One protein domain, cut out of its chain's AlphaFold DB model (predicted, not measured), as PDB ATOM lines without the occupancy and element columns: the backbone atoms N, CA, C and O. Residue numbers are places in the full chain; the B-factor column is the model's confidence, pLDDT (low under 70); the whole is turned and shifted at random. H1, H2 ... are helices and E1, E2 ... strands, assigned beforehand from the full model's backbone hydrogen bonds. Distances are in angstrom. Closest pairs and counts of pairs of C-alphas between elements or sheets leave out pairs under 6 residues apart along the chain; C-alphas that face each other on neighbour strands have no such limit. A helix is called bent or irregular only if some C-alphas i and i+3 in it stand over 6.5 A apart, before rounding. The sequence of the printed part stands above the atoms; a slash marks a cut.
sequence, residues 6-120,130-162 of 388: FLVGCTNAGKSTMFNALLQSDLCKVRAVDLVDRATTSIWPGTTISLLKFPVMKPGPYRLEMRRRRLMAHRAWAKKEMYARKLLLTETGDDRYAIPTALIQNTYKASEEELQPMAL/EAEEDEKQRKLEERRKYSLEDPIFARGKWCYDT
ATOM      1  N   PHE A   6     -63.941 -22.287  29.163       91.19
ATOM      2  CA  PHE A   6     -63.829 -20.930  29.690       91.19
ATOM      3  C   PHE A   6     -63.385 -20.999  31.147       91.19
ATOM      4  O   PHE A   6     -64.077 -21.584  31.984       91.19
ATOM      5  N   LEU A   7     -62.220 -20.433  31.449       91.31
ATOM      6  CA  LEU A   7     -61.748 -20.286  32.818       91.31
ATOM      7  C   LEU A   7     -62.350 -19.013  33.398       91.31
ATOM      8  O   LEU A   7     -61.957 -17.922  32.999       91.31
ATOM      9  N   VAL A   8     -63.269 -19.167  34.352       90.25
ATOM     10  CA  VAL A   8     -63.954 -18.064  35.038       90.25
ATOM     11  C   VAL A   8     -63.581 -18.077  36.515       90.25
ATOM     12  O   VAL A   8     -63.507 -19.136  37.139       90.25
ATOM     13  N   GLY A   9     -63.337 -16.903  37.090       88.06
ATOM     14  CA  GLY A   9     -63.030 -16.761  38.508       88.06
ATOM     15  C   GLY A   9     -62.672 -15.330  38.879       88.06
ATOM     16  O   GLY A   9     -62.505 -14.476  38.007       88.06
ATOM     17  N   CYS A  10     -62.546 -15.074  40.178       86.56
ATOM     18  CA  CYS A  10     -62.183 -13.750  40.665       86.56
ATOM     19  C   CYS A  10     -60.714 -13.409  40.373       86.56
ATOM     20  O   CYS A  10     -59.878 -14.286  40.115       86.56
ATOM     21  N   THR A  11     -60.386 -12.125  40.483       82.62
ATOM     22  CA  THR A  11     -59.004 -11.637  40.517       82.62
ATOM     23  C   THR A  11     -58.190 -12.370  41.585       82.62
ATOM     24  O   THR A  11     -58.709 -12.708  42.651       82.62
ATOM     25  N   ASN A  12     -56.917 -12.648  41.293       79.75
ATOM     26  CA  ASN A  12     -55.970 -13.320  42.197       79.75
ATOM     27  C   ASN A  12     -56.356 -14.743  42.652       79.75
ATOM     28  O   ASN A  12     -55.700 -15.312  43.519       79.75
ATOM     29  N   ALA A  13     -57.355 -15.378  42.028       85.69
ATOM     30  CA  ALA A  13     -57.731 -16.765  42.323       85.69
ATOM     31  C   ALA A  13     -56.762 -17.822  41.738       85.69
ATOM     32  O   ALA A  13     -56.973 -19.017  41.920       85.69
ATOM     33  N   GLY A  14     -55.721 -17.404  41.004       87.12
ATOM     34  CA  GLY A  14     -54.757 -18.306  40.350       87.12
ATOM     35  C   GLY A  14     -55.158 -18.768  38.945       87.12
ATOM     36  O   GLY A  14     -54.562 -19.692  38.397       87.12
ATOM     37  N   LYS A  15     -56.155 -18.119  38.338       89.94
ATOM     38  CA  LYS A  15     -56.704 -18.473  37.022       89.94
ATOM     39  C   LYS A  15     -55.673 -18.399  35.891       89.94
ATOM     40  O   LYS A  15     -55.508 -19.368  35.161       89.94
ATOM     41  N   SER A  16     -54.906 -17.313  35.816       87.88
ATOM     42  CA  SER A  16     -53.838 -17.138  34.821       87.88
ATOM     43  C   SER A  16     -52.669 -18.106  35.050       87.88
ATOM     44  O   SER A  16     -52.101 -18.639  34.099       87.88
ATOM     45  N   THR A  17     -52.372 -18.443  36.312       89.25
ATOM     46  CA  THR A  17     -51.405 -19.500  36.656       89.25
ATOM     47  C   THR A  17     -51.875 -20.860  36.148       89.25
ATOM     48  O   THR A  17     -51.103 -21.598  35.537       89.25
ATOM     49  N   MET A  18     -53.155 -21.183  36.347       90.38
ATOM     50  CA  MET A  18     -53.764 -22.405  35.825       90.38
ATOM     51  C   MET A  18     -53.800 -22.409  34.292       90.38
ATOM     52  O   MET A  18     -53.509 -23.437  33.687       90.38
ATOM     53  N   PHE A  19     -54.091 -21.276  33.651       91.38
ATOM     54  CA  PHE A  19     -54.041 -21.140  32.196       91.38
ATOM     55  C   PHE A  19     -52.642 -21.441  31.647       91.38
ATOM     56  O   PHE A  19     -52.513 -22.293  30.772       91.38
ATOM     57  N   ASN A  20     -51.592 -20.836  32.213       89.69
ATOM     58  CA  ASN A  20     -50.201 -21.086  31.814       89.69
ATOM     59  C   ASN A  20     -49.794 -22.552  32.014       89.69
ATOM     60  O   ASN A  20     -49.136 -23.145  31.159       89.69
ATOM     61  N   ALA A  21     -50.223 -23.159  33.120       90.69
ATOM     62  CA  ALA A  21     -50.000 -24.573  33.387       90.69
ATOM     63  C   ALA A  21     -50.690 -25.477  32.348       90.69
ATOM     64  O   ALA A  21     -50.105 -26.451  31.874       90.69
ATOM     65  N   LEU A  22     -51.926 -25.150  31.958       91.69
ATOM     66  CA  LEU A  22     -52.661 -25.887  30.930       91.69
ATOM     67  C   LEU A  22     -52.080 -25.671  29.527       91.69
ATOM     68  O   LEU A  22     -52.016 -26.635  28.760       91.69
ATOM     69  N   LEU A  23     -51.610 -24.460  29.219       90.00
ATOM     70  CA  LEU A  23     -50.917 -24.117  27.975       90.00
ATOM     71  C   LEU A  23     -49.665 -24.985  27.774       90.00
ATOM     72  O   LEU A  23     -49.398 -25.436  26.665       90.00
ATOM     73  N   GLN A  24     -48.935 -25.285  28.851       87.81
ATOM     74  CA  GLN A  24     -47.742 -26.142  28.821       87.81
ATOM     75  C   GLN A  24     -48.048 -27.651  28.859       87.81
ATOM     76  O   GLN A  24     -47.136 -28.472  28.769       87.81
ATOM     77  N   SER A  25     -49.313 -28.044  29.000       91.00
ATOM     78  CA  SER A  25     -49.712 -29.448  29.140       91.00
ATOM     79  C   SER A  25     -50.065 -30.109  27.803       91.00
ATOM     80  O   SER A  25     -50.235 -29.442  26.784       91.00
ATOM     81  N   ASP A  26     -50.308 -31.425  27.835       89.56
ATOM     82  CA  ASP A  26     -50.892 -32.200  26.722       89.56
ATOM     83  C   ASP A  26     -52.233 -31.632  26.192       89.56
ATOM     84  O   ASP A  26     -52.727 -32.085  25.158       89.56
ATOM     85  N   LEU A  27     -52.873 -30.703  26.922       89.69
ATOM     86  CA  LEU A  27     -54.129 -30.068  26.523       89.69
ATOM     87  C   LEU A  27     -53.943 -29.073  25.375       89.69
ATOM     88  O   LEU A  27     -54.854 -28.949  24.560       89.69
ATOM     89  N   CYS A  28     -52.814 -28.368  25.294       88.62
ATOM     90  CA  CYS A  28     -52.552 -27.424  24.210       88.62
ATOM     91  C   CYS A  28     -51.987 -28.155  22.989       88.62
ATOM     92  O   CYS A  28     -51.156 -29.057  23.124       88.62
ATOM     93  N   LYS A  29     -52.407 -27.770  21.778       85.25
ATOM     94  CA  LYS A  29     -51.732 -28.233  20.556       85.25
ATOM     95  C   LYS A  29     -50.268 -27.781  20.586       85.25
ATOM     96  O   LYS A  29     -50.021 -26.589  20.703       85.25
ATOM     97  N   VAL A  30     -49.322 -28.710  20.419       80.62
ATOM     98  CA  VAL A  30     -47.871 -28.442  20.538       80.62
ATOM     99  C   VAL A  30     -47.444 -27.232  19.711       80.62
ATOM    100  O   VAL A  30     -46.818 -26.325  20.239       80.62
ATOM    101  N   ARG A  31     -47.879 -27.174  18.447       74.75
ATOM    102  CA  ARG A  31     -47.562 -26.079  17.518       74.75
ATOM    103  C   ARG A  31     -48.010 -24.691  17.982       74.75
ATOM    104  O   ARG A  31     -47.519 -23.712  17.453       74.75
ATOM    105  N   ALA A  32     -48.949 -24.602  18.924       76.06
ATOM    106  CA  ALA A  32     -49.451 -23.338  19.456       76.06
ATOM    107  C   ALA A  32     -48.831 -22.950  20.807       76.06
ATOM    108  O   ALA A  32     -49.067 -21.839  21.272       76.06
ATOM    109  N   VAL A  33     -48.048 -23.832  21.440       78.81
ATOM    110  CA  VAL A  33     -47.463 -23.579  22.770       78.81
ATOM    111  C   VAL A  33     -46.543 -22.360  22.750       78.81
ATOM    112  O   VAL A  33     -46.584 -21.566  23.684       78.81
ATOM    113  N   ASP A  34     -45.765 -22.196  21.679       76.94
ATOM    114  CA  ASP A  34     -44.790 -21.106  21.544       76.94
ATOM    115  C   ASP A  34     -45.352 -19.893  20.762       76.94
ATOM    116  O   ASP A  34     -44.693 -18.857  20.650       76.94
ATOM    117  N   LEU A  35     -46.590 -20.002  20.253       73.06
ATOM    118  CA  LEU A  35     -47.313 -18.929  19.552       73.06
ATOM    119  C   LEU A  35     -48.190 -18.092  20.483       73.06
ATOM    120  O   LEU A  35     -48.428 -16.920  20.213       73.06
ATOM    121  N   VAL A  36     -48.729 -18.711  21.536       77.75
ATOM    122  CA  VAL A  36     -49.650 -18.053  22.466       77.75
ATOM    123  C   VAL A  36     -48.856 -17.351  23.555       77.75
ATOM    124  O   VAL A  36     -48.050 -17.974  24.251       77.75
ATOM    125  N   ASP A  37     -49.140 -16.068  23.748       75.19
ATOM    126  CA  ASP A  37     -48.545 -15.306  24.836       75.19
ATOM    127  C   ASP A  37     -48.981 -15.861  26.193       75.19
ATOM    128  O   ASP A  37     -50.146 -16.198  26.437       75.19
ATOM    129  N   ARG A  38     -48.011 -15.966  27.101       77.62
ATOM    130  CA  ARG A  38     -48.271 -16.420  28.467       77.62
ATOM    131  C   ARG A  38     -49.048 -15.345  29.212       77.62
ATOM    132  O   ARG A  38     -48.726 -14.164  29.134       77.62
ATOM    133  N   ALA A  39     -50.026 -15.769  30.003       75.44
ATOM    134  CA  ALA A  39     -50.762 -14.857  30.858       75.44
ATOM    135  C   ALA A  39     -49.841 -14.315  31.964       75.44
ATOM    136  O   ALA A  39     -49.144 -15.085  32.631       75.44
ATOM    137  N   THR A  40     -49.846 -13.004  32.195       70.56
ATOM    138  CA  THR A  40     -49.085 -12.395  33.291       70.56
ATOM    139  C   THR A  40     -49.659 -12.846  34.634       70.56
ATOM    140  O   THR A  40     -50.853 -12.711  34.892       70.56
ATOM    141  N   THR A  41     -48.814 -13.385  35.514       72.81
ATOM    142  CA  THR A  41     -49.204 -13.779  36.876       72.81
ATOM    143  C   THR A  41     -48.533 -12.860  37.882       72.81
ATOM    144  O   THR A  41     -47.306 -12.802  37.923       72.81
ATOM    145  N   SER A  42     -49.312 -12.169  38.712       67.50
ATOM    146  CA  SER A  42     -48.783 -11.320  39.781       67.50
ATOM    147  C   SER A  42     -49.613 -11.463  41.057       67.50
ATOM    148  O   SER A  42     -50.763 -11.896  41.010       67.50
ATOM    149  N   ILE A  43     -49.002 -11.138  42.198       60.94
ATOM    150  CA  ILE A  43     -49.686 -11.083  43.501       60.94
ATOM    151  C   ILE A  43     -50.452  -9.757  43.639       60.94
ATOM    152  O   ILE A  43     -51.441  -9.682  44.369       60.94
ATOM    153  N   TRP A  44     -50.007  -8.720  42.920       67.25
ATOM    154  CA  TRP A  44     -50.691  -7.439  42.873       67.25
ATOM    155  C   TRP A  44     -52.082  -7.613  42.245       67.25
ATOM    156  O   TRP A  44     -52.201  -8.278  41.212       67.25
ATOM    157  N   PRO A  45     -53.138  -7.041  42.847       58.38
ATOM    158  CA  PRO A  45     -54.473  -7.046  42.271       58.38
ATOM    159  C   PRO A  45     -54.462  -6.471  40.855       58.38
ATOM    160  O   PRO A  45     -54.245  -5.282  40.638       58.38
ATOM    161  N   GLY A  46     -54.690  -7.351  39.888       59.47
ATOM    162  CA  GLY A  46     -54.726  -7.029  38.472       59.47
ATOM    163  C   GLY A  46     -55.401  -8.153  37.697       59.47
ATOM    164  O   GLY A  46     -55.451  -9.303  38.146       59.47
ATOM    165  N   THR A  47     -55.970  -7.819  36.547       60.16
ATOM    166  CA  THR A  47     -56.655  -8.773  35.669       60.16
ATOM    167  C   THR A  47     -55.908  -8.953  34.364       60.16
ATOM    168  O   THR A  47     -55.168  -8.078  33.920       60.16
ATOM    169  N   THR A  48     -56.146 -10.093  33.716       58.16
ATOM    170  CA  THR A  48     -55.872 -10.244  32.289       58.16
ATOM    171  C   THR A  48     -56.657  -9.154  31.545       58.16
ATOM    172  O   THR A  48     -57.889  -9.158  31.585       58.16
ATOM    173  N   ILE A  49     -55.951  -8.195  30.932       59.91
ATOM    174  CA  ILE A  49     -56.548  -7.051  30.214       59.91
ATOM    175  C   ILE A  49     -57.266  -7.531  28.940       59.91
ATOM    176  O   ILE A  49     -58.312  -7.000  28.576       59.91
ATOM    177  N   SER A  50     -56.735  -8.571  28.291       65.31
ATOM    178  CA  SER A  50     -57.269  -9.161  27.062       65.31
ATOM    179  C   SER A  50     -57.707 -10.614  27.260       65.31
ATOM    180  O   SER A  50     -57.167 -11.349  28.085       65.31
ATOM    181  N   LEU A  51     -58.690 -11.050  26.474       75.88
ATOM    182  CA  LEU A  51     -59.144 -12.440  26.451       75.88
ATOM    183  C   LEU A  51     -58.073 -13.319  25.779       75.88
ATOM    184  O   LEU A  51     -57.974 -13.360  24.553       75.88
ATOM    185  N   LEU A  52     -57.257 -14.008  26.578       84.19
ATOM    186  CA  LEU A  52     -56.235 -14.931  26.073       84.19
ATOM    187  C   LEU A  52     -56.854 -16.289  25.748       84.19
ATOM    188  O   LEU A  52     -57.792 -16.735  26.412       84.19
ATOM    189  N   LYS A  53     -56.322 -16.978  24.733       88.00
ATOM    190  CA  LYS A  53     -56.804 -18.309  24.352       88.00
ATOM    191  C   LYS A  53     -55.727 -19.184  23.728       88.00
ATOM    192  O   LYS A  53     -54.859 -18.684  23.023       88.00
ATOM    193  N   PHE A  54     -55.841 -20.496  23.918       90.12
ATOM    194  CA  PHE A  54     -55.037 -21.481  23.188       90.12
ATOM    195  C   PHE A  54     -55.900 -22.606  22.601       90.12
ATOM    196  O   PHE A  54     -56.951 -22.946  23.162       90.12
ATOM    197  N   PRO A  55     -55.483 -23.213  21.475       89.81
ATOM    198  CA  PRO A  55     -56.231 -24.289  20.845       89.81
ATOM    199  C   PRO A  55     -56.033 -25.615  21.590       89.81
ATOM    200  O   PRO A  55     -54.916 -26.087  21.823       89.81
ATOM    201  N   VAL A  56     -57.146 -26.264  21.913       90.44
ATOM    202  CA  VAL A  56     -57.210 -27.537  22.630       90.44
ATOM    203  C   VAL A  56     -56.903 -28.702  21.690       90.44
ATOM    204  O   VAL A  56     -57.454 -28.832  20.590       90.44
ATOM    205  N   MET A  57     -56.041 -29.602  22.150       86.81
ATOM    206  CA  MET A  57     -55.718 -30.849  21.480       86.81
ATOM    207  C   MET A  57     -56.819 -31.892  21.708       86.81
ATOM    208  O   MET A  57     -57.264 -32.141  22.827       86.81
ATOM    209  N   LYS A  58     -57.220 -32.573  20.629       85.31
ATOM    210  CA  LYS A  58     -58.042 -33.786  20.692       85.31
ATOM    211  C   LYS A  58     -57.134 -35.000  20.451       85.31
ATOM    212  O   LYS A  58     -56.862 -35.310  19.293       85.31
ATOM    213  N   PRO A  59     -56.624 -35.665  21.503       83.25
ATOM    214  CA  PRO A  59     -55.692 -36.770  21.321       83.25
ATOM    215  C   PRO A  59     -56.407 -37.985  20.716       83.25
ATOM    216  O   PRO A  59     -57.462 -38.401  21.198       83.25
ATOM    217  N   GLY A  60     -55.825 -38.556  19.660       87.25
ATOM    218  CA  GLY A  60     -56.229 -39.859  19.126       87.25
ATOM    219  C   GLY A  60     -55.698 -41.028  19.974       87.25
ATOM    220  O   GLY A  60     -54.881 -40.807  20.875       87.25
ATOM    221  N   PRO A  61     -56.098 -42.279  19.675       91.31
ATOM    222  CA  PRO A  61     -55.704 -43.466  20.443       91.31
ATOM    223  C   PRO A  61     -54.187 -43.616  20.626       91.31
ATOM    224  O   PRO A  61     -53.719 -43.851  21.736       91.31
ATOM    225  N   TYR A  62     -53.409 -43.379  19.565       88.69
ATOM    226  CA  TYR A  62     -51.946 -43.431  19.613       88.69
ATOM    227  C   TYR A  62     -51.351 -42.429  20.617       88.69
ATOM    228  O   TYR A  62     -50.555 -42.790  21.482       88.69
ATOM    229  N   ARG A  63     -51.804 -41.170  20.573       87.38
ATOM    230  CA  ARG A  63     -51.364 -40.116  21.501       87.38
ATOM    231  C   ARG A  63     -51.751 -40.431  22.949       87.38
ATOM    232  O   ARG A  63     -50.980 -40.132  23.863       87.38
ATOM    233  N   LEU A  64     -52.918 -41.037  23.172       90.06
ATOM    234  CA  LEU A  64     -53.343 -41.485  24.500       90.06
ATOM    235  C   LEU A  64     -52.449 -42.607  25.039       90.06
ATOM    236  O   LEU A  64     -52.074 -42.571  26.212       90.06
ATOM    237  N   GLU A  65     -52.060 -43.559  24.193       92.62
ATOM    238  CA  GLU A  65     -51.134 -44.628  24.573       92.62
ATOM    239  C   GLU A  65     -49.732 -44.080  24.880       92.62
ATOM    240  O   GLU A  65     -49.152 -44.432  25.908       92.62
ATOM    241  N   MET A  66     -49.215 -43.132  24.090       89.12
ATOM    242  CA  MET A  66     -47.953 -42.447  24.413       89.12
ATOM    243  C   MET A  66     -48.014 -41.748  25.778       89.12
ATOM    244  O   MET A  66     -47.119 -41.912  26.613       89.12
ATOM    245  N   ARG A  67     -49.109 -41.024  26.056       91.19
ATOM    246  CA  ARG A  67     -49.330 -40.374  27.357       91.19
ATOM    247  C   ARG A  67     -49.359 -41.397  28.491       91.19
ATOM    248  O   ARG A  67     -48.748 -41.170  29.536       91.19
ATOM    249  N   ARG A  68     -50.042 -42.528  28.294       91.94
ATOM    250  CA  ARG A  68     -50.102 -43.630  29.264       91.94
ATOM    251  C   ARG A  68     -48.712 -44.186  29.558       91.94
ATOM    252  O   ARG A  68     -48.377 -44.336  30.732       91.94
ATOM    253  N   ARG A  69     -47.897 -44.450  28.531       90.75
ATOM    254  CA  ARG A  69     -46.517 -44.943  28.684       90.75
ATOM    255  C   ARG A  69     -45.651 -43.962  29.471       90.75
ATOM    256  O   ARG A  69     -45.038 -44.376  30.453       90.75
ATOM    257  N   ARG A  70     -45.698 -42.660  29.141       89.44
ATOM    258  CA  ARG A  70     -45.015 -41.604  29.919       89.44
ATOM    259  C   ARG A  70     -45.435 -41.642  31.388       89.44
ATOM    260  O   ARG A  70     -44.586 -41.686  32.270       89.44
ATOM    261  N   LEU A  71     -46.742 -41.648  31.666       89.44
ATOM    262  CA  LEU A  71     -47.256 -41.656  33.040       89.44
ATOM    263  C   LEU A  71     -46.852 -42.925  33.806       89.44
ATOM    264  O   LEU A  71     -46.552 -42.846  34.997       89.44
ATOM    265  N   MET A  72     -46.813 -44.084  33.144       89.50
ATOM    266  CA  MET A  72     -46.338 -45.334  33.748       89.50
ATOM    267  C   MET A  72     -44.844 -45.281  34.079       89.50
ATOM    268  O   MET A  72     -44.474 -45.648  35.193       89.50
ATOM    269  N   ALA A  73     -44.006 -44.767  33.176       86.50
ATOM    270  CA  ALA A  73     -42.580 -44.561  33.441       86.50
ATOM    271  C   ALA A  73     -42.362 -43.569  34.599       86.50
ATOM    272  O   ALA A  73     -41.617 -43.841  35.546       86.50
ATOM    273  N   HIS A  74     -43.109 -42.461  34.599       87.19
ATOM    274  CA  HIS A  74     -43.022 -41.423  35.623       87.19
ATOM    275  C   HIS A  74     -43.468 -41.907  37.013       87.19
ATOM    276  O   HIS A  74     -43.008 -41.382  38.021       87.19
ATOM    277  N   ARG A  75     -44.320 -42.940  37.125       86.75
ATOM    278  CA  ARG A  75     -44.734 -43.491  38.436       86.75
ATOM    279  C   ARG A  75     -43.557 -44.001  39.263       86.75
ATOM    280  O   ARG A  75     -43.570 -43.844  40.483       86.75
ATOM    281  N   ALA A  76     -42.577 -44.649  38.633       84.00
ATOM    282  CA  ALA A  76     -41.397 -45.145  39.338       84.00
ATOM    283  C   ALA A  76     -40.522 -43.980  39.819       84.00
ATOM    284  O   ALA A  76     -40.091 -43.970  40.974       84.00
ATOM    285  N   TRP A  77     -40.332 -42.976  38.963       85.69
ATOM    286  CA  TRP A  77     -39.589 -41.764  39.293       85.69
ATOM    287  C   TRP A  77     -40.265 -40.961  40.412       85.69
ATOM    288  O   TRP A  77     -39.623 -40.680  41.414       85.69
ATOM    289  N   ALA A  78     -41.579 -40.736  40.340       85.38
ATOM    290  CA  ALA A  78     -42.346 -40.033  41.372       85.38
ATOM    291  C   ALA A  78     -42.241 -40.698  42.758       85.38
ATOM    292  O   ALA A  78     -42.190 -40.017  43.780       85.38
ATOM    293  N   LYS A  79     -42.168 -42.038  42.822       84.50
ATOM    294  CA  LYS A  79     -41.919 -42.755  44.086       84.50
ATOM    295  C   LYS A  79     -40.511 -42.493  44.627       84.50
ATOM    296  O   LYS A  79     -40.366 -42.287  45.831       84.50
ATOM    297  N   LYS A  80     -39.490 -42.518  43.761       87.12
ATOM    298  CA  LYS A  80     -38.097 -42.214  44.137       87.12
ATOM    299  C   LYS A  80     -37.959 -40.763  44.594       87.12
ATOM    300  O   LYS A  80     -37.381 -40.515  45.645       87.12
ATOM    301  N   GLU A  81     -38.556 -39.833  43.859       87.88
ATOM    302  CA  GLU A  81     -38.580 -38.411  44.191       87.88
ATOM    303  C   GLU A  81     -39.274 -38.165  45.538       87.88
ATOM    304  O   GLU A  81     -38.724 -37.482  46.398       87.88
ATOM    305  N   MET A  82     -40.434 -38.784  45.780       85.56
ATOM    306  CA  MET A  82     -41.121 -38.701  47.074       85.56
ATOM    307  C   MET A  82     -40.242 -39.216  48.224       85.56
ATOM    308  O   MET A  82     -40.225 -38.620  49.302       85.56
ATOM    309  N   TYR A  83     -39.516 -40.319  48.018       86.38
ATOM    310  CA  TYR A  83     -38.590 -40.849  49.019       86.38
ATOM    311  C   TYR A  83     -37.430 -39.880  49.288       86.38
ATOM    312  O   TYR A  83     -37.158 -39.581  50.450       86.38
ATOM    313  N   ALA A  84     -36.815 -39.331  48.237       88.88
ATOM    314  CA  ALA A  84     -35.748 -38.339  48.353       88.88
ATOM    315  C   ALA A  84     -36.220 -37.079  49.096       88.88
ATOM    316  O   ALA A  84     -35.571 -36.638  50.038       88.88
ATOM    317  N   ARG A  85     -37.404 -36.553  48.765       87.94
ATOM    318  CA  ARG A  85     -38.009 -35.413  49.475       87.94
ATOM    319  C   ARG A  85     -38.259 -35.707  50.948       87.94
ATOM    320  O   ARG A  85     -38.057 -34.843  51.792       87.94
ATOM    321  N   LYS A  86     -38.685 -36.927  51.278       86.44
ATOM    322  CA  LYS A  86     -38.869 -37.343  52.671       86.44
ATOM    323  C   LYS A  86     -37.552 -37.367  53.442       86.44
ATOM    324  O   LYS A  86     -37.541 -36.949  54.600       86.44
ATOM    325  N   LEU A  87     -36.479 -37.851  52.823       88.19
ATOM    326  CA  LEU A  87     -35.146 -37.819  53.416       88.19
ATOM    327  C   LEU A  87     -34.691 -36.369  53.632       88.19
ATOM    328  O   LEU A  87     -34.417 -35.994  54.766       88.19
ATOM    329  N   LEU A  88     -34.780 -35.530  52.594       90.06
ATOM    330  CA  LEU A  88     -34.412 -34.112  52.658       90.06
ATOM    331  C   LEU A  88     -35.214 -33.336  53.707       90.06
ATOM    332  O   LEU A  88     -34.633 -32.553  54.450       90.06
ATOM    333  N   LEU A  89     -36.524 -33.573  53.841       88.00
ATOM    334  CA  LEU A  89     -37.327 -32.975  54.916       88.00
ATOM    335  C   LEU A  89     -36.818 -33.397  56.302       88.00
ATOM    336  O   LEU A  89     -36.838 -32.600  57.232       88.00
ATOM    337  N   THR A  90     -36.400 -34.654  56.451       85.44
ATOM    338  CA  THR A  90     -35.949 -35.201  57.739       85.44
ATOM    339  C   THR A  90     -34.577 -34.647  58.125       85.44
ATOM    340  O   THR A  90     -34.352 -34.371  59.298       85.44
ATOM    341  N   GLU A  91     -33.688 -34.460  57.148       88.19
ATOM    342  CA  GLU A  91     -32.345 -33.897  57.340       88.19
ATOM    343  C   GLU A  91     -32.367 -32.375  57.528       88.19
ATOM    344  O   GLU A  91     -31.741 -31.857  58.446       88.19
ATOM    345  N   THR A  92     -33.098 -31.652  56.675       89.06
ATOM    346  CA  THR A  92     -33.075 -30.177  56.637       89.06
ATOM    347  C   THR A  92     -34.166 -29.523  57.481       89.06
ATOM    348  O   THR A  92     -34.034 -28.364  57.870       89.06
ATOM    349  N   GLY A  93     -35.281 -30.218  57.729       84.06
ATOM    350  CA  GLY A  93     -36.482 -29.629  58.329       84.06
ATOM    351  C   GLY A  93     -37.207 -28.607  57.438       84.06
ATOM    352  O   GLY A  93     -38.148 -27.960  57.909       84.06
ATOM    353  N   ASP A  94     -36.798 -28.441  56.173       87.31
ATOM    354  CA  ASP A  94     -37.386 -27.467  55.251       87.31
ATOM    355  C   ASP A  94     -38.725 -27.964  54.689       87.31
ATOM    356  O   ASP A  94     -38.829 -29.011  54.046       87.31
ATOM    357  N   ASP A  95     -39.773 -27.177  54.911       86.00
ATOM    358  CA  ASP A  95     -41.147 -27.514  54.557       86.00
ATOM    359  C   ASP A  95     -41.399 -27.572  53.048       86.00
ATOM    360  O   ASP A  95     -42.352 -28.231  52.624       86.00
ATOM    361  N   ARG A  96     -40.530 -26.968  52.226       85.62
ATOM    362  CA  ARG A  96     -40.614 -27.034  50.757       85.62
ATOM    363  C   ARG A  96     -40.638 -28.471  50.242       85.62
ATOM    364  O   ARG A  96     -41.329 -28.764  49.268       85.62
ATOM    365  N   TYR A  97     -39.952 -29.384  50.926       86.81
ATOM    366  CA  TYR A  97     -39.937 -30.799  50.560       86.81
ATOM    367  C   TYR A  97     -41.227 -31.537  50.936       86.81
ATOM    368  O   TYR A  97     -41.506 -32.587  50.360       86.81
ATOM    369  N   ALA A  98     -42.038 -30.997  51.851       83.75
ATOM    370  CA  ALA A  98     -43.328 -31.564  52.245       83.75
ATOM    371  C   ALA A  98     -44.481 -31.166  51.305       83.75
ATOM    372  O   ALA A  98     -45.572 -31.736  51.399       83.75
ATOM    373  N   ILE A  99     -44.261 -30.203  50.401       83.00
ATOM    374  CA  ILE A  99     -45.285 -29.709  49.478       83.00
ATOM    375  C   ILE A  99     -45.510 -30.742  48.360       83.00
ATOM    376  O   ILE A  99     -44.556 -31.123  47.669       83.00
ATOM    377  N   PRO A 100     -46.760 -31.192  48.127       75.44
ATOM    378  CA  PRO A 100     -47.090 -32.019  46.974       75.44
ATOM    379  C   PRO A 100     -46.941 -31.207  45.681       75.44
ATOM    380  O   PRO A 100     -47.873 -30.550  45.228       75.44
ATOM    381  N   THR A 101     -45.753 -31.235  45.085       76.94
ATOM    382  CA  THR A 101     -45.509 -30.658  43.758       76.94
ATOM    383  C   THR A 101     -45.425 -31.765  42.717       76.94
ATOM    384  O   THR A 101     -44.805 -32.803  42.947       76.94
ATOM    385  N   ALA A 102     -46.056 -31.535  41.569       76.56
ATOM    386  CA  ALA A 102     -45.970 -32.397  40.402       76.56
ATOM    387  C   ALA A 102     -45.707 -31.527  39.175       76.56
ATOM    388  O   ALA A 102     -46.300 -30.456  39.034       76.56
ATOM    389  N   LEU A 103     -44.824 -31.989  38.294       77.69
ATOM    390  CA  LEU A 103     -44.553 -31.300  37.044       77.69
ATOM    391  C   LEU A 103     -45.682 -31.579  36.049       77.69
ATOM    392  O   LEU A 103     -46.042 -32.732  35.799       77.69
ATOM    393  N   ILE A 104     -46.224 -30.517  35.462       83.44
ATOM    394  CA  ILE A 104     -47.120 -30.628  34.317       83.44
ATOM    395  C   ILE A 104     -46.237 -30.697  33.076       83.44
ATOM    396  O   ILE A 104     -45.457 -29.790  32.810       83.44
ATOM    397  N   GLN A 105     -46.326 -31.810  32.354       83.44
ATOM    398  CA  GLN A 105     -45.490 -32.091  31.190       83.44
ATOM    399  C   GLN A 105     -46.324 -32.125  29.909       83.44
ATOM    400  O   GLN A 105     -47.516 -32.449  29.938       83.44
ATOM    401  N   ASN A 106     -45.650 -31.901  28.781       84.56
ATOM    402  CA  ASN A 106     -46.171 -32.152  27.443       84.56
ATOM    403  C   ASN A 106     -45.530 -33.429  26.874       84.56
ATOM    404  O   ASN A 106     -44.314 -33.500  26.731       84.56
ATOM    405  N   THR A 107     -46.320 -34.465  26.591       85.69
ATOM    406  CA  THR A 107     -45.856 -35.750  26.039       85.69
ATOM    407  C   THR A 107     -45.341 -35.585  24.618       85.69
ATOM    408  O   THR A 107     -44.489 -36.356  24.199       85.69
ATOM    409  N   TYR A 108     -45.894 -34.634  23.871       82.31
ATOM    410  CA  TYR A 108     -45.777 -34.598  22.418       82.31
ATOM    411  C   TYR A 108     -44.771 -33.560  21.926       82.31
ATOM    412  O   TYR A 108     -44.422 -33.606  20.753       82.31
ATOM    413  N   LYS A 109     -44.318 -32.643  22.797       79.38
ATOM    414  CA  LYS A 109     -43.464 -31.510  22.415       79.38
ATOM    415  C   LYS A 109     -42.169 -31.962  21.730       79.38
ATOM    416  O   LYS A 109     -42.022 -31.694  20.548       79.38
ATOM    417  N   ALA A 110     -41.347 -32.762  22.411       73.44
ATOM    418  CA  ALA A 110     -40.085 -33.266  21.857       73.44
ATOM    419  C   ALA A 110     -40.280 -34.051  20.544       73.44
ATOM    420  O   ALA A 110     -39.648 -33.758  19.540       73.44
ATOM    421  N   SER A 111     -41.238 -34.985  20.509       69.75
ATOM    422  CA  SER A 111     -41.499 -35.780  19.300       69.75
ATOM    423  C   SER A 111     -42.022 -34.956  18.119       69.75
ATOM    424  O   SER A 111     -41.766 -35.301  16.975       69.75
ATOM    425  N   GLU A 112     -42.814 -33.903  18.364       70.56
ATOM    426  CA  GLU A 112     -43.303 -33.036  17.282       70.56
ATOM    427  C   GLU A 112     -42.253 -32.012  16.843       70.56
ATOM    428  O   GLU A 112     -42.323 -31.596  15.693       70.56
ATOM    429  N   GLU A 113     -41.312 -31.625  17.712       67.00
ATOM    430  CA  GLU A 113     -40.122 -30.827  17.374       67.00
ATOM    431  C   GLU A 113     -39.162 -31.616  16.475       67.00
ATOM    432  O   GLU A 113     -38.769 -31.114  15.430       67.00
ATOM    433  N   GLU A 114     -38.879 -32.879  16.803       64.56
ATOM    434  CA  GLU A 114     -38.043 -33.778  15.985       64.56
ATOM    435  C   GLU A 114     -38.648 -34.077  14.603       64.56
ATOM    436  O   GLU A 114     -37.931 -34.295  13.631       64.56
ATOM    437  N   LEU A 115     -39.982 -34.092  14.501       62.66
ATOM    438  CA  LEU A 115     -40.708 -34.295  13.242       62.66
ATOM    439  C   LEU A 115     -40.866 -33.006  12.424       62.66
ATOM    440  O   LEU A 115     -41.508 -33.034  11.366       62.66
ATOM    441  N   GLN A 116     -40.352 -31.868  12.902       60.53
ATOM    442  CA  GLN A 116     -40.338 -30.658  12.088       60.53
ATOM    443  C   GLN A 116     -39.348 -30.853  10.937       60.53
ATOM    444  O   GLN A 116     -38.239 -31.335  11.155       60.53
ATOM    445  N   PRO A 117     -39.730 -30.510   9.694       57.78
ATOM    446  CA  PRO A 117     -38.791 -30.577   8.587       57.78
ATOM    447  C   PRO A 117     -37.591 -29.670   8.887       57.78
ATOM    448  O   PRO A 117     -37.798 -28.508   9.257       57.78
ATOM    449  N   MET A 118     -36.375 -30.209   8.707       51.81
ATOM    450  CA  MET A 118     -35.120 -29.450   8.790       51.81
ATOM    451  C   MET A 118     -35.246 -28.160   7.984       51.81
ATOM    452  O   MET A 118     -35.907 -28.117   6.934       51.81
ATOM    453  N   ALA A 119     -34.665 -27.080   8.496       54.19
ATOM    454  CA  ALA A 119     -34.730 -25.809   7.798       54.19
ATOM    455  C   ALA A 119     -34.027 -25.946   6.438       54.19
ATOM    456  O   ALA A 119     -32.983 -26.581   6.339       54.19
ATOM    457  N   LEU A 120     -34.568 -25.319   5.384       50.72
ATOM    458  CA  LEU A 120     -33.969 -25.368   4.039       50.72
ATOM    459  C   LEU A 120     -32.475 -24.973   4.051       50.72
ATOM    460  O   LEU A 120     -31.705 -25.473   3.249       50.72
ATOM    461  N   GLU A 130     -21.195 -14.152  12.648       51.19
ATOM    462  CA  GLU A 130     -21.653 -13.594  13.944       51.19
ATOM    463  C   GLU A 130     -22.457 -12.279  13.821       51.19
ATOM    464  O   GLU A 130     -23.240 -11.934  14.703       51.19
ATOM    465  N   ALA A 131     -22.336 -11.551  12.704       48.66
ATOM    466  CA  ALA A 131     -23.100 -10.322  12.453       48.66
ATOM    467  C   ALA A 131     -24.578 -10.577  12.082       48.66
ATOM    468  O   ALA A 131     -25.387  -9.647  12.116       48.66
ATOM    469  N   GLU A 132     -24.954 -11.820  11.750       50.03
ATOM    470  CA  GLU A 132     -26.348 -12.188  11.475       50.03
ATOM    471  C   GLU A 132     -27.175 -12.421  12.757       50.03
ATOM    472  O   GLU A 132     -28.390 -12.543  12.646       50.03
ATOM    473  N   GLU A 133     -26.603 -12.479  13.969       47.75
ATOM    474  CA  GLU A 133     -27.350 -12.835  15.198       47.75
ATOM    475  C   GLU A 133     -28.457 -11.835  15.589       47.75
ATOM    476  O   GLU A 133     -29.581 -12.242  15.901       47.75
ATOM    477  N   ASP A 134     -28.208 -10.530  15.477       47.06
ATOM    478  CA  ASP A 134     -29.210  -9.503  15.806       47.06
ATOM    479  C   ASP A 134     -30.328  -9.406  14.749       47.06
ATOM    480  O   ASP A 134     -31.488  -9.099  15.057       47.06
ATOM    481  N   GLU A 135     -30.015  -9.722  13.488       48.34
ATOM    482  CA  GLU A 135     -31.004  -9.826  12.410       48.34
ATOM    483  C   GLU A 135     -31.745 -11.180  12.448       48.34
ATOM    484  O   GLU A 135     -32.931 -11.240  12.114       48.34
ATOM    485  N   LYS A 136     -31.094 -12.250  12.939       48.12
ATOM    486  CA  LYS A 136     -31.670 -13.576  13.238       48.12
ATOM    487  C   LYS A 136     -32.723 -13.471  14.333       48.12
ATOM    488  O   LYS A 136     -33.796 -14.041  14.159       48.12
ATOM    489  N   GLN A 137     -32.482 -12.725  15.413       46.78
ATOM    490  CA  GLN A 137     -33.463 -12.557  16.494       46.78
ATOM    491  C   GLN A 137     -34.736 -11.857  15.988       46.78
ATOM    492  O   GLN A 137     -35.847 -12.340  16.210       46.78
ATOM    493  N   ARG A 138     -34.568 -10.787  15.198       47.03
ATOM    494  CA  ARG A 138     -35.673 -10.036  14.574       47.03
ATOM    495  C   ARG A 138     -36.431 -10.854  13.521       47.03
ATOM    496  O   ARG A 138     -37.658 -10.846  13.504       47.03
ATOM    497  N   LYS A 139     -35.734 -11.630  12.684       43.53
ATOM    498  CA  LYS A 139     -36.364 -12.486  11.657       43.53
ATOM    499  C   LYS A 139     -36.971 -13.776  12.223       43.53
ATOM    500  O   LYS A 139     -37.893 -14.327  11.620       43.53
ATOM    501  N   LEU A 140     -36.485 -14.284  13.359       46.56
ATOM    502  CA  LEU A 140     -37.080 -15.415  14.088       46.56
ATOM    503  C   LEU A 140     -38.392 -14.995  14.769       46.56
ATOM    504  O   LEU A 140     -39.361 -15.756  14.745       46.56
ATOM    505  N   GLU A 141     -38.448 -13.766  15.293       45.88
ATOM    506  CA  GLU A 141     -39.685 -13.119  15.750       45.88
ATOM    507  C   GLU A 141     -40.689 -12.926  14.595       45.88
ATOM    508  O   GLU A 141     -41.877 -13.207  14.767       45.88
ATOM    509  N   GLU A 142     -40.223 -12.564  13.391       42.12
ATOM    510  CA  GLU A 142     -41.058 -12.451  12.178       42.12
ATOM    511  C   GLU A 142     -41.515 -13.805  11.591       42.12
ATOM    512  O   GLU A 142     -42.521 -13.872  10.883       42.12
ATOM    513  N   ARG A 143     -40.818 -14.915  11.884       45.22
ATOM    514  CA  ARG A 143     -41.058 -16.259  11.308       45.22
ATOM    515  C   ARG A 143     -41.706 -17.251  12.276       45.22
ATOM    516  O   ARG A 143     -41.437 -18.456  12.208       45.22
ATOM    517  N   ARG A 144     -42.644 -16.813  13.120       49.25
ATOM    518  CA  ARG A 144     -43.640 -17.740  13.692       49.25
ATOM    519  C   ARG A 144     -44.405 -18.386  12.521       49.25
ATOM    520  O   ARG A 144     -45.360 -17.822  12.010       49.25
ATOM    521  N   LYS A 145     -43.960 -19.570  12.067       52.16
ATOM    522  CA  LYS A 145     -44.442 -20.338  10.886       52.16
ATOM    523  C   LYS A 145     -45.947 -20.656  10.881       52.16
ATOM    524  O   LYS A 145     -46.430 -21.263   9.931       52.16
ATOM    525  N   TYR A 146     -46.654 -20.292  11.944       51.94
ATOM    526  CA  TYR A 146     -48.072 -20.508  12.131       51.94
ATOM    527  C   TYR A 146     -48.678 -19.290  12.837       51.94
ATOM    528  O   TYR A 146     -48.116 -18.797  13.816       51.94
ATOM    529  N   SER A 147     -49.837 -18.836  12.373       61.03
ATOM    530  CA  SER A 147     -50.685 -17.864  13.070       61.03
ATOM    531  C   SER A 147     -51.793 -18.610  13.817       61.03
ATOM    532  O   SER A 147     -52.230 -19.687  13.407       61.03
ATOM    533  N   LEU A 148     -52.319 -18.038  14.904       66.06
ATOM    534  CA  LEU A 148     -53.523 -18.575  15.560       66.06
ATOM    535  C   LEU A 148     -54.750 -18.584  14.630       66.06
ATOM    536  O   LEU A 148     -55.729 -19.277  14.911       66.06
ATOM    537  N   GLU A 149     -54.672 -17.842  13.527       66.06
ATOM    538  CA  GLU A 149     -55.677 -17.745  12.468       66.06
ATOM    539  C   GLU A 149     -55.564 -18.865  11.424       66.06
ATOM    540  O   GLU A 149     -56.436 -18.987  10.562       66.06
ATOM    541  N   ASP A 150     -54.542 -19.726  11.508       70.06
ATOM    542  CA  ASP A 150     -54.351 -20.789  10.527       70.06
ATOM    543  C   ASP A 150     -55.552 -21.748  10.447       70.06
ATOM    544  O   ASP A 150     -56.147 -22.122  11.473       70.06
ATOM    545  N   PRO A 151     -55.859 -22.288   9.249       69.81
ATOM    546  CA  PRO A 151     -56.954 -23.241   9.048       69.81
ATOM    547  C   PRO A 151     -56.878 -24.473   9.964       69.81
ATOM    548  O   PRO A 151     -57.899 -25.080  10.303       69.81
ATOM    549  N   ILE A 152     -55.668 -24.832  10.408       69.31
ATOM    550  CA  ILE A 152     -55.407 -25.954  11.318       69.31
ATOM    551  C   ILE A 152     -56.008 -25.729  12.721       69.31
ATOM    552  O   ILE A 152     -56.253 -26.691  13.468       69.31
ATOM    553  N   PHE A 153     -56.270 -24.471  13.087       73.50
ATOM    554  CA  PHE A 153     -56.899 -24.050  14.338       73.50
ATOM    555  C   PHE A 153     -58.364 -23.626  14.159       73.50
ATOM    556  O   PHE A 153     -59.128 -23.758  15.114       73.50
ATOM    557  N   ALA A 154     -58.786 -23.243  12.949       65.94
ATOM    558  CA  ALA A 154     -60.131 -22.730  12.653       65.94
ATOM    559  C   ALA A 154     -61.288 -23.665  13.064       65.94
ATOM    560  O   ALA A 154     -62.314 -23.207  13.559       65.94
ATOM    561  N   ARG A 155     -61.131 -24.991  12.919       69.12
ATOM    562  CA  ARG A 155     -62.130 -25.995  13.367       69.12
ATOM    563  C   ARG A 155     -61.834 -26.573  14.760       69.12
ATOM    564  O   ARG A 155     -62.442 -27.564  15.175       69.12
ATOM    565  N   GLY A 156     -60.842 -26.016  15.449       77.44
ATOM    566  CA  GLY A 156     -60.403 -26.439  16.773       77.44
ATOM    567  C   GLY A 156     -61.352 -25.995  17.883       77.44
ATOM    568  O   GLY A 156     -62.211 -25.141  17.694       77.44
ATOM    569  N   LYS A 157     -61.183 -26.600  19.060       88.62
ATOM    570  CA  LYS A 157     -61.759 -26.090  20.309       88.62
ATOM    571  C   LYS A 157     -60.725 -25.245  21.025       88.62
ATOM    572  O   LYS A 157     -59.531 -25.467  20.828       88.62
ATOM    573  N   TRP A 158     -61.176 -24.319  21.851       90.44
ATOM    574  CA  TRP A 158     -60.319 -23.326  22.488       90.44
ATOM    575  C   TRP A 158     -60.481 -23.344  24.003       90.44
ATOM    576  O   TRP A 158     -61.549 -23.661  24.525       90.44
ATOM    577  N   CYS A 159     -59.397 -23.033  24.701       91.12
ATOM    578  CA  CYS A 159     -59.392 -22.754  26.127       91.12
ATOM    579  C   CYS A 159     -59.140 -21.262  26.308       91.12
ATOM    580  O   CYS A 159     -58.134 -20.766  25.805       91.12
ATOM    581  N   TYR A 160     -60.044 -20.572  26.993       89.56
ATOM    582  CA  TYR A 160     -60.042 -19.127  27.175       89.56
ATOM    583  C   TYR A 160     -59.728 -18.766  28.628       89.56
ATOM    584  O   TYR A 160     -60.364 -19.294  29.547       89.56
ATOM    585  N   ASP A 161     -58.795 -17.838  28.835       89.81
ATOM    586  CA  ASP A 161     -58.643 -17.108  30.095       89.81
ATOM    587  C   ASP A 161     -59.526 -15.860  30.037       89.81
ATOM    588  O   ASP A 161     -59.287 -14.956  29.232       89.81
ATOM    589  N   THR A 162     -60.578 -15.811  30.856       86.88
ATOM    590  CA  THR A 162     -61.442 -14.626  30.910       86.88
ATOM    591  C   THR A 162     -60.828 -13.551  31.813       86.88
ATOM    592  O   THR A 162     -60.060 -13.870  32.727       86.88
TER     593      THR A 162
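This is residues 6 to 120 and 130 to 162 of the 388 residues of the protein "G domain-containing protein" of Caenorhabditis elegans (UniProt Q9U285). A small core, made of a two-stranded sheet of E1 and E2 with H1 and the short H2 beside it, has one very long helix, H3, running away from it as an arm. H4 folds back on the far part of H3, and the chain returns to H5 near H2; H6, after a cut, sticks out as a second, lone helix. The printed part has 148 residues, with seven named helices and two named strands in the order H1 H2 E1 H3 H4 H5 H6 H7 E2; the sheet, E1 - E2, is antiparallel, and the class is mostly helix. It is loose, with a radius of gyration of the C-alphas of 19.2 A, and spans 53 by 43 by 40 A.

Start at E1, residues 52 to 56, and E2, residues 157 to 161, antiparallel neighbours with 150 degrees between their directions; N 54 and O 159 are 3.0 A apart and N 161 and O 52 2.8 A, both within hydrogen-bond range. Look next at H1, residues 15 to 23: its closest C-alphas to E2 are Phe 19 and Asp 161, 6.5 A. H2, residues 30 to 33, is close to H1 but not clearly touching, with the closest C-alphas, Leu 23 and Val 33, 6.3 A apart. H5, residues 109 to 114, is likewise close to H2 but not clearly touching, at 5.7 A between the C-alphas of Val 30 and Lys 109, the closest pair. H7, residues 151 to 154, comes nearest to E1 at the C-alphas of Pro 55 and Phe 153, 6.5 A. Farther out, H3, residues 61 to 92, touches H4, residues 95 to 98, with its residues 85 to 89 alone, closest at the C-alphas of Arg 85 and Tyr 97, 5.1 A; H3 and H1 are apart. H6, residues 130 to 142, touches no helix. Every O i to N i+4 pair is within hydrogen-bond range in H1 and H5, 26 of 28 in H3 and 6 of 9 in H6; H2, H4 and H7 are too short for one.

Find C-alpha 52 at (-56.235, -14.931, 26.073), where E1 begins its 13.1 A; E2 covers 13.6 A and H1 12.1 A. H3 runs 44.7 A from C-alpha 61 at (-55.704, -43.466, 20.443), with a kink of 32 degrees near residue 76; it is neither bent nor irregular, but only just: C-alphas 73 and 76 are 6.0 A apart. H6, 19.5 A, is irregular, with C-alphas 131 and 134 7.0 A apart.

The farthest C-alphas, Glu 91 and Pro 151, are 55.2 A apart. Residues 121 to 129 are not printed; C-alphas 120 and 130 are 19.7 A apart. Residues 34 to 51 are the long link from H2 to E1. Mean pLDDT of the printed part is 77.0, with 42 residues under 70, among them 42 to 50, 113 to 120 and 130 to 149.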